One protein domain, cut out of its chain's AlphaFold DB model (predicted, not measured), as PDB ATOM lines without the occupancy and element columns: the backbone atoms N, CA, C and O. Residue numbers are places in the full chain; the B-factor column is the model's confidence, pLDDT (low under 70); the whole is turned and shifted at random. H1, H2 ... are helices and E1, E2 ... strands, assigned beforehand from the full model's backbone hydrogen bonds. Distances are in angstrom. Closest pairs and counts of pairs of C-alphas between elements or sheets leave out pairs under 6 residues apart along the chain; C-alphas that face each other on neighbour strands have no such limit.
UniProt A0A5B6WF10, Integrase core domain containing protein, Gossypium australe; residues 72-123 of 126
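What this domain is: This is residues 72 to 123 of the 126 residues of the protein "Integrase core domain containing protein" of Gossypium australe (UniProt A0A5B6WF10). A two-stranded hairpin, E1 and E2, and a longer helix, H1, that passes near it make a small body, and a second helix, H2, sticks out from this body with residues 112 to 123, which stand free. The whole is elongated, with C-alpha spans of 38 by 23 by 19 A, and the free arm makes its length: the body without it spans 26 by 17 by 15 A. The printed part has 52 residues with two named strands and two named helices, in the order E1, E2, H1, H2 along the chain. The sheet has the order E1 - E2 and is antiparallel, and the class is mixed, helices and strands. The fold is loose, with a radius of gyration of the C-alphas of 12.9 A.

How they stand to each other: E1, residues 72 to 75, and E2, residues 83 to 87, form a hairpin, antiparallel neighbours with 142 degrees between their N-to-C directions. Among the C-alphas that face each other are those of Tyr 73 and Ile 85, 4.8 A apart, and those of Tyr 75 and Pro 83, 4.6 A apart. N 72 and O 86, at 2.7 A, and N 84 and O 74, at 2.8 A, are within hydrogen-bond range. H1, residues 92 to 105, and E2 are near each other, with 6 pairs of C-alphas within 10 A. H1 comes near the sheet with its residues 95 to 102. E1 and H1 are only just apart, their closest C-alphas 8.4 A from each other. H2, residues 113 to 122, is apart from E1, E2 and H1. In H1 every O i to N i+4 pair is within hydrogen-bond range; in H2 4 of 6 are.

Where its parts are: E1 begins at C-alpha 72 at (29.899, 12.043, 47.983) and runs 10.0 A from first to last C-alpha. E2 runs 13.0 A from Pro 83 to Ser 87. H1, the longest helix with 14 residues, begins at C-alpha 92 at (33.355, 19.436, 37.821) and runs 20.0 A to Phe 105. H2 runs 15.6 A from Ile 113 and ends at C-alpha 122 at (38.573, 1.001, 68.419).

The domain as a whole: The two C-alphas farthest apart are those of Tyr 93 and Ser 121, at 38.4 A. The printed part has no cut. The link from E2 to H1 is tight, with 4 residues; those from E1 to E2 and from H1 to H2 are short, with 7 residues each. The mean pLDDT of the printed part is 71.5, and that of H2 is 52. Residues 77 to 81 and 107 to 123 of this predicted model are under 70.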
ATOM      1  N   LYS A  72      30.183  13.034  49.023       83.00
ATOM      2  CA  LYS A  72      29.899  12.043  47.983       83.00
ATOM      3  C   LYS A  72      31.037  11.036  47.891       83.00
ATOM      4  O   LYS A  72      32.197  11.356  48.130       83.00
ATOM      5  N   TYR A  73      30.700   9.816  47.483       77.94
ATOM      6  CA  TYR A  73      31.685   8.797  47.142       77.94
ATOM      7  C   TYR A  73      32.092   8.873  45.670       77.94
ATOM      8  O   TYR A  73      31.246   8.870  44.774       77.94
ATOM      9  N   VAL A  74      33.398   8.872  45.430       80.94
ATOM     10  CA  VAL A  74      34.024   8.769  44.111       80.94
ATOM     11  C   VAL A  74      34.977   7.585  44.121       80.94
ATOM     12  O   VAL A  74      35.783   7.428  45.032       80.94
ATOM     13  N   TYR A  75      34.894   6.731  43.106       78.69
ATOM     14  CA  TYR A  75      35.691   5.511  43.039       78.69
ATOM     15  C   TYR A  75      36.876   5.677  42.085       78.69
ATOM     16  O   TYR A  75      36.705   6.013  40.916       78.69
ATOM     17  N   LEU A  76      38.088   5.395  42.565       76.81
ATOM     18  CA  LEU A  76      39.334   5.593  41.804       76.81
ATOM     19  C   LEU A  76      39.849   4.334  41.079       76.81
ATOM     20  O   LEU A  76      41.012   4.287  40.668       76.81
ATOM     21  N   GLY A  77      39.032   3.285  40.946       68.62
ATOM     22  CA  GLY A  77      39.439   1.998  40.370       68.62
ATOM     23  C   GLY A  77      38.351   1.322  39.539       68.62
ATOM     24  O   GLY A  77      37.184   1.688  39.623       68.62
ATOM     25  N   ASN A  78      38.751   0.312  38.763       66.88
ATOM     26  CA  ASN A  78      37.926  -0.363  37.753       66.88
ATOM     27  C   ASN A  78      36.673  -1.076  38.303       66.88
ATOM     28  O   ASN A  78      35.806  -1.437  37.517       66.88
ATOM     29  N   SER A  79      36.568  -1.291  39.617       60.09
ATOM     30  CA  SER A  79      35.472  -2.060  40.223       60.09
ATOM     31  C   SER A  79      35.072  -1.558  41.613       60.09
ATOM     32  O   SER A  79      34.863  -2.348  42.527       60.09
ATOM     33  N   SER A  80      34.992  -0.239  41.826       62.97
ATOM     34  CA  SER A  80      34.623   0.355  43.131       62.97
ATOM     35  C   SER A  80      35.575   0.030  44.301       62.97
ATOM     36  O   SER A  80      35.267   0.276  45.462       62.97
ATOM     37  N   THR A  81      36.780  -0.469  44.006       67.44
ATOM     38  CA  THR A  81      37.737  -0.979  45.007       67.44
ATOM     39  C   THR A  81      38.268   0.095  45.960       67.44
ATOM     40  O   THR A  81      38.682  -0.217  47.071       67.44
ATOM     41  N   PHE A  82      38.280   1.357  45.523       72.69
ATOM     42  CA  PHE A  82      38.837   2.478  46.281       72.69
ATOM     43  C   PHE A  82      37.829   3.629  46.342       72.69
ATOM     44  O   PHE A  82      37.888   4.516  45.482       72.69
ATOM     45  N   PRO A  83      36.881   3.592  47.298       73.25
ATOM     46  CA  PRO A  83      36.004   4.721  47.568       73.25
ATOM     47  C   PRO A  83      36.810   5.869  48.184       73.25
ATOM     48  O   PRO A  83      37.504   5.690  49.184       73.25
ATOM     49  N   VAL A  84      36.694   7.056  47.602       76.88
ATOM     50  CA  VAL A  84      37.159   8.320  48.173       76.88
ATOM     51  C   VAL A  84      35.956   9.189  48.472       76.88
ATOM     52  O   VAL A  84      35.019   9.265  47.682       76.88
ATOM     53  N   ILE A  85      35.984   9.821  49.638       81.62
ATOM     54  CA  ILE A  85      34.952  10.747  50.074       81.62
ATOM     55  C   ILE A  85      35.375  12.147  49.621       81.62
ATOM     56  O   ILE A  85      36.447  12.621  49.995       81.62
ATOM     57  N   VAL A  86      34.548  12.786  48.802       82.50
ATOM     58  CA  VAL A  86      34.740  14.145  48.274       82.50
ATOM     59  C   VAL A  86      33.551  15.017  48.669       82.50
ATOM     60  O   VAL A  86      32.506  14.485  49.030       82.50
ATOM     61  N   SER A  87      33.676  16.341  48.633       85.06
ATOM     62  CA  SER A  87      32.530  17.223  48.896       85.06
ATOM     63  C   SER A  87      31.589  17.279  47.687       85.06
ATOM     64  O   SER A  87      32.047  17.225  46.550       85.06
ATOM     65  N   ILE A  88      30.277  17.379  47.927       84.62
ATOM     66  CA  ILE A  88      29.275  17.584  46.865       84.62
ATOM     67  C   ILE A  88      29.353  18.980  46.243       84.62
ATOM     68  O   ILE A  88      28.853  19.172  45.140       84.62
ATOM     69  N   ASP A  89      29.960  19.936  46.947       85.31
ATOM     70  CA  ASP A  89      30.018  21.345  46.548       85.31
ATOM     71  C   ASP A  89      31.191  21.632  45.593       85.31
ATOM     72  O   ASP A  89      31.451  22.783  45.236       85.31
ATOM     73  N   LEU A  90      31.928  20.591  45.186       83.44
ATOM     74  CA  LEU A  90      33.016  20.705  44.225       83.44
ATOM     75  C   LEU A  90      32.467  20.931  42.817       83.44
ATOM     76  O   LEU A  90      31.503  20.311  42.372       83.44
ATOM     77  N   THR A  91      33.126  21.828  42.090       85.75
ATOM     78  CA  THR A  91      32.870  22.008  40.657       85.75
ATOM     79  C   THR A  91      33.449  20.836  39.864       85.75
ATOM     80  O   THR A  91      34.430  20.227  40.285       85.75
ATOM     81  N   GLU A  92      32.898  20.544  38.683       84.75
ATOM     82  CA  GLU A  92      33.355  19.436  37.821       84.75
ATOM     83  C   GLU A  92      34.870  19.477  37.564       84.75
ATOM     84  O   GLU A  92      35.563  18.469  37.685       84.75
ATOM     85  N   TYR A  93      35.416  20.675  37.335       88.06
ATOM     86  CA  TYR A  93      36.854  20.876  37.178       88.06
ATOM     87  C   TYR A  93      37.657  20.478  38.430       88.06
ATOM     88  O   TYR A  93      38.715  19.856  38.329       88.06
ATOM     89  N   GLN A  94      37.168  20.826  39.621       85.56
ATOM     90  CA  GLN A  94      37.819  20.460  40.881       85.56
ATOM     91  C   GLN A  94      37.747  18.952  41.131       85.56
ATOM     92  O   GLN A  94      38.743  18.373  41.567       85.56
ATOM     93  N   ASP A  95      36.620  18.318  40.802       83.00
ATOM     94  CA  ASP A  95      36.446  16.865  40.869       83.00
ATOM     95  C   ASP A  95      37.468  16.142  39.979       83.00
ATOM     96  O   ASP A  95      38.147  15.212  40.425       83.00
ATOM     97  N   GLU A  96      37.656  16.598  38.740       84.88
ATOM     98  CA  GLU A  96      38.636  16.019  37.818       84.88
ATOM     99  C   GLU A  96      40.077  16.167  38.318       84.88
ATOM    100  O   GLU A  96      40.836  15.190  38.330       84.88
ATOM    101  N   GLN A  97      40.459  17.365  38.772       88.25
ATOM    102  CA  GLN A  97      41.796  17.608  39.321       88.25
ATOM    103  C   GLN A  97      42.054  16.742  40.556       88.25
ATOM    104  O   GLN A  97      43.119  16.132  40.685       88.25
ATOM    105  N   LEU A  98      41.058  16.627  41.435       84.62
ATOM    106  CA  LEU A  98      41.129  15.790  42.622       84.62
ATOM    107  C   LEU A  98      41.339  14.319  42.244       84.62
ATOM    108  O   LEU A  98      42.232  13.669  42.786       84.62
ATOM    109  N   ILE A  99      40.602  13.801  41.261       82.56
ATOM    110  CA  ILE A  99      40.770  12.426  40.768       82.56
ATOM    111  C   ILE A  99      42.181  12.201  40.207       82.56
ATOM    112  O   ILE A  99      42.780  11.155  40.473       82.56
ATOM    113  N   VAL A 100      42.733  13.148  39.444       86.38
ATOM    114  CA  VAL A 100      44.093  13.050  38.882       86.38
ATOM    115  C   VAL A 100      45.142  12.990  39.991       86.38
ATOM    116  O   VAL A 100      46.010  12.111  39.980       86.38
ATOM    117  N   VAL A 101      45.035  13.881  40.975       85.12
ATOM    118  CA  VAL A 101      45.919  13.920  42.144       85.12
ATOM    119  C   VAL A 101      45.816  12.608  42.919       85.12
ATOM    120  O   VAL A 101      46.824  11.945  43.154       85.12
ATOM    121  N   LEU A 102      44.607  12.151  43.232       80.50
ATOM    122  CA  LEU A 102      44.410  10.915  43.983       80.50
ATOM    123  C   LEU A 102      44.923   9.677  43.232       80.50
ATOM    124  O   LEU A 102      45.494   8.775  43.845       80.50
ATOM    125  N   LYS A 103      44.786   9.631  41.900       79.62
ATOM    126  CA  LYS A 103      45.385   8.575  41.068       79.62
ATOM    127  C   LYS A 103      46.911   8.593  41.144       79.62
ATOM    128  O   LYS A 103      47.512   7.523  41.249       79.62
ATOM    129  N   LYS A 104      47.532   9.777  41.131       83.38
ATOM    130  CA  LYS A 104      48.987   9.946  41.275       83.38
ATOM    131  C   LYS A 104      49.473   9.455  42.640       83.38
ATOM    132  O   LYS A 104      50.451   8.714  42.709       83.38
ATOM    133  N   PHE A 105      48.747   9.790  43.701       74.44
ATOM    134  CA  PHE A 105      49.101   9.434  45.075       74.44
ATOM    135  C   PHE A 105      48.578   8.064  45.528       74.44
ATOM    136  O   PHE A 105      48.839   7.655  46.654       74.44
ATOM    137  N   LYS A 106      47.925   7.281  44.660       73.38
ATOM    138  CA  LYS A 106      47.377   5.951  44.992       73.38
ATOM    139  C   LYS A 106      48.384   5.013  45.676       73.38
ATOM    140  O   LYS A 106      47.993   4.214  46.522       73.38
ATOM    141  N   LYS A 107      49.666   5.086  45.299       67.56
ATOM    142  CA  LYS A 107      50.739   4.266  45.891       67.56
ATOM    143  C   LYS A 107      51.207   4.780  47.256       67.56
ATOM    144  O   LYS A 107      51.580   3.968  48.093       67.56
ATOM    145  N   GLU A 108      51.174   6.093  47.469       67.31
ATOM    146  CA  GLU A 108      51.645   6.752  48.696       67.31
ATOM    147  C   GLU A 108      50.576   6.808  49.784       67.31
ATOM    148  O   GLU A 108      50.897   6.624  50.952       67.31
ATOM    149  N   ILE A 109      49.299   6.959  49.404       65.00
ATOM    150  CA  ILE A 109      48.170   6.916  50.350       65.00
ATOM    151  C   ILE A 109      48.104   5.546  51.038       65.00
ATOM    152  O   ILE A 109      47.471   5.424  52.079       65.00
ATOM    153  N   GLY A 110      48.802   4.532  50.501       58.06
ATOM    154  CA  GLY A 110      49.272   3.421  51.315       58.06
ATOM    155  C   GLY A 110      48.154   2.793  52.129       58.06
ATOM    156  O   GLY A 110      48.344   2.577  53.319       58.06
ATOM    157  N   TRP A 111      47.000   2.527  51.498       55.97
ATOM    158  CA  TRP A 111      45.892   1.785  52.103       55.97
ATOM    159  C   TRP A 111      46.368   0.353  52.351       55.97
ATOM    160  O   TRP A 111      46.011  -0.595  51.647       55.97
ATOM    161  N   LYS A 112      47.248   0.176  53.335       53.47
ATOM    162  CA  LYS A 112      47.565  -1.124  53.879       53.47
ATOM    163  C   LYS A 112      46.266  -1.554  54.531       53.47
ATOM    164  O   LYS A 112      45.747  -0.897  55.421       53.47
ATOM    165  N   ILE A 113      45.754  -2.705  54.121       54.12
ATOM    166  CA  ILE A 113      44.616  -3.390  54.757       54.12
ATOM    167  C   ILE A 113      44.735  -3.423  56.303       54.12
ATOM    168  O   ILE A 113      43.732  -3.515  57.010       54.12
ATOM    169  N   ALA A 114      45.957  -3.298  56.838       53.31
ATOM    170  CA  ALA A 114      46.241  -3.126  58.258       53.31
ATOM    171  C   ALA A 114      45.557  -1.907  58.912       53.31
ATOM    172  O   ALA A 114      45.139  -2.025  60.065       53.31
ATOM    173  N   ASP A 115      45.382  -0.789  58.203       53.94
ATOM    174  CA  ASP A 115      44.772   0.431  58.749       53.94
ATOM    175  C   ASP A 115      43.264   0.245  58.959       53.94
ATOM    176  O   ASP A 115      42.740   0.552  60.029       53.94
ATOM    177  N   ILE A 116      42.579  -0.414  58.017       59.06
ATOM    178  CA  ILE A 116      41.155  -0.791  58.131       59.06
ATOM    179  C   ILE A 116      40.943  -1.787  59.285       59.06
ATOM    180  O   ILE A 116      39.937  -1.739  59.998       59.06
ATOM    181  N   ARG A 117      41.914  -2.682  59.516       54.69
ATOM    182  CA  ARG A 117      41.846  -3.674  60.597       54.69
ATOM    183  C   ARG A 117      41.933  -3.034  61.987       54.69
ATOM    184  O   ARG A 117      41.336  -3.570  62.917       54.69
ATOM    185  N   ARG A 118      42.618  -1.893  62.133       50.25
ATOM    186  CA  ARG A 118      42.751  -1.188  63.419       50.25
ATOM    187  C   ARG A 118      41.483  -0.417  63.800       50.25
ATOM    188  O   ARG A 118      41.136  -0.383  64.978       50.25
ATOM    189  N   TYR A 119      40.721   0.101  62.833       51.94
ATOM    190  CA  TYR A 119      39.430   0.749  63.116       51.94
ATOM    191  C   TYR A 119      38.403  -0.202  63.755       51.94
ATOM    192  O   TYR A 119      37.641   0.224  64.619       51.94
ATOM    193  N   LYS A 120      38.434  -1.507  63.434       51.34
ATOM    194  CA  LYS A 120      37.578  -2.502  64.110       51.34
ATOM    195  C   LYS A 120      37.911  -2.695  65.593       51.34
ATOM    196  O   LYS A 120      37.011  -3.019  66.359       51.34
ATOM    197  N   SER A 121      39.161  -2.487  66.013       44.22
ATOM    198  CA  SER A 121      39.544  -2.606  67.429       44.22
ATOM    199  C   SER A 121      39.171  -1.387  68.281       44.22
ATOM    200  O   SER A 121      39.072  -1.520  69.495       44.22
ATOM    201  N   PHE A 122      38.913  -0.222  67.675       49.81
ATOM    202  CA  PHE A 122      38.573   1.001  68.419       49.81
ATOM    203  C   PHE A 122      37.110   1.072  68.885       49.81
ATOM    204  O   PHE A 122      36.802   1.867  69.763       49.81
ATOM    205  N   LEU A 123      36.213   0.238  68.349       50.88
ATOM    206  CA  LEU A 123      34.793   0.239  68.732       50.88
ATOM    207  C   LEU A 123      34.449  -0.728  69.877       50.88
ATOM    208  O   LEU A 123      33.288  -0.798  70.264       50.88
TER     209      LEU A 123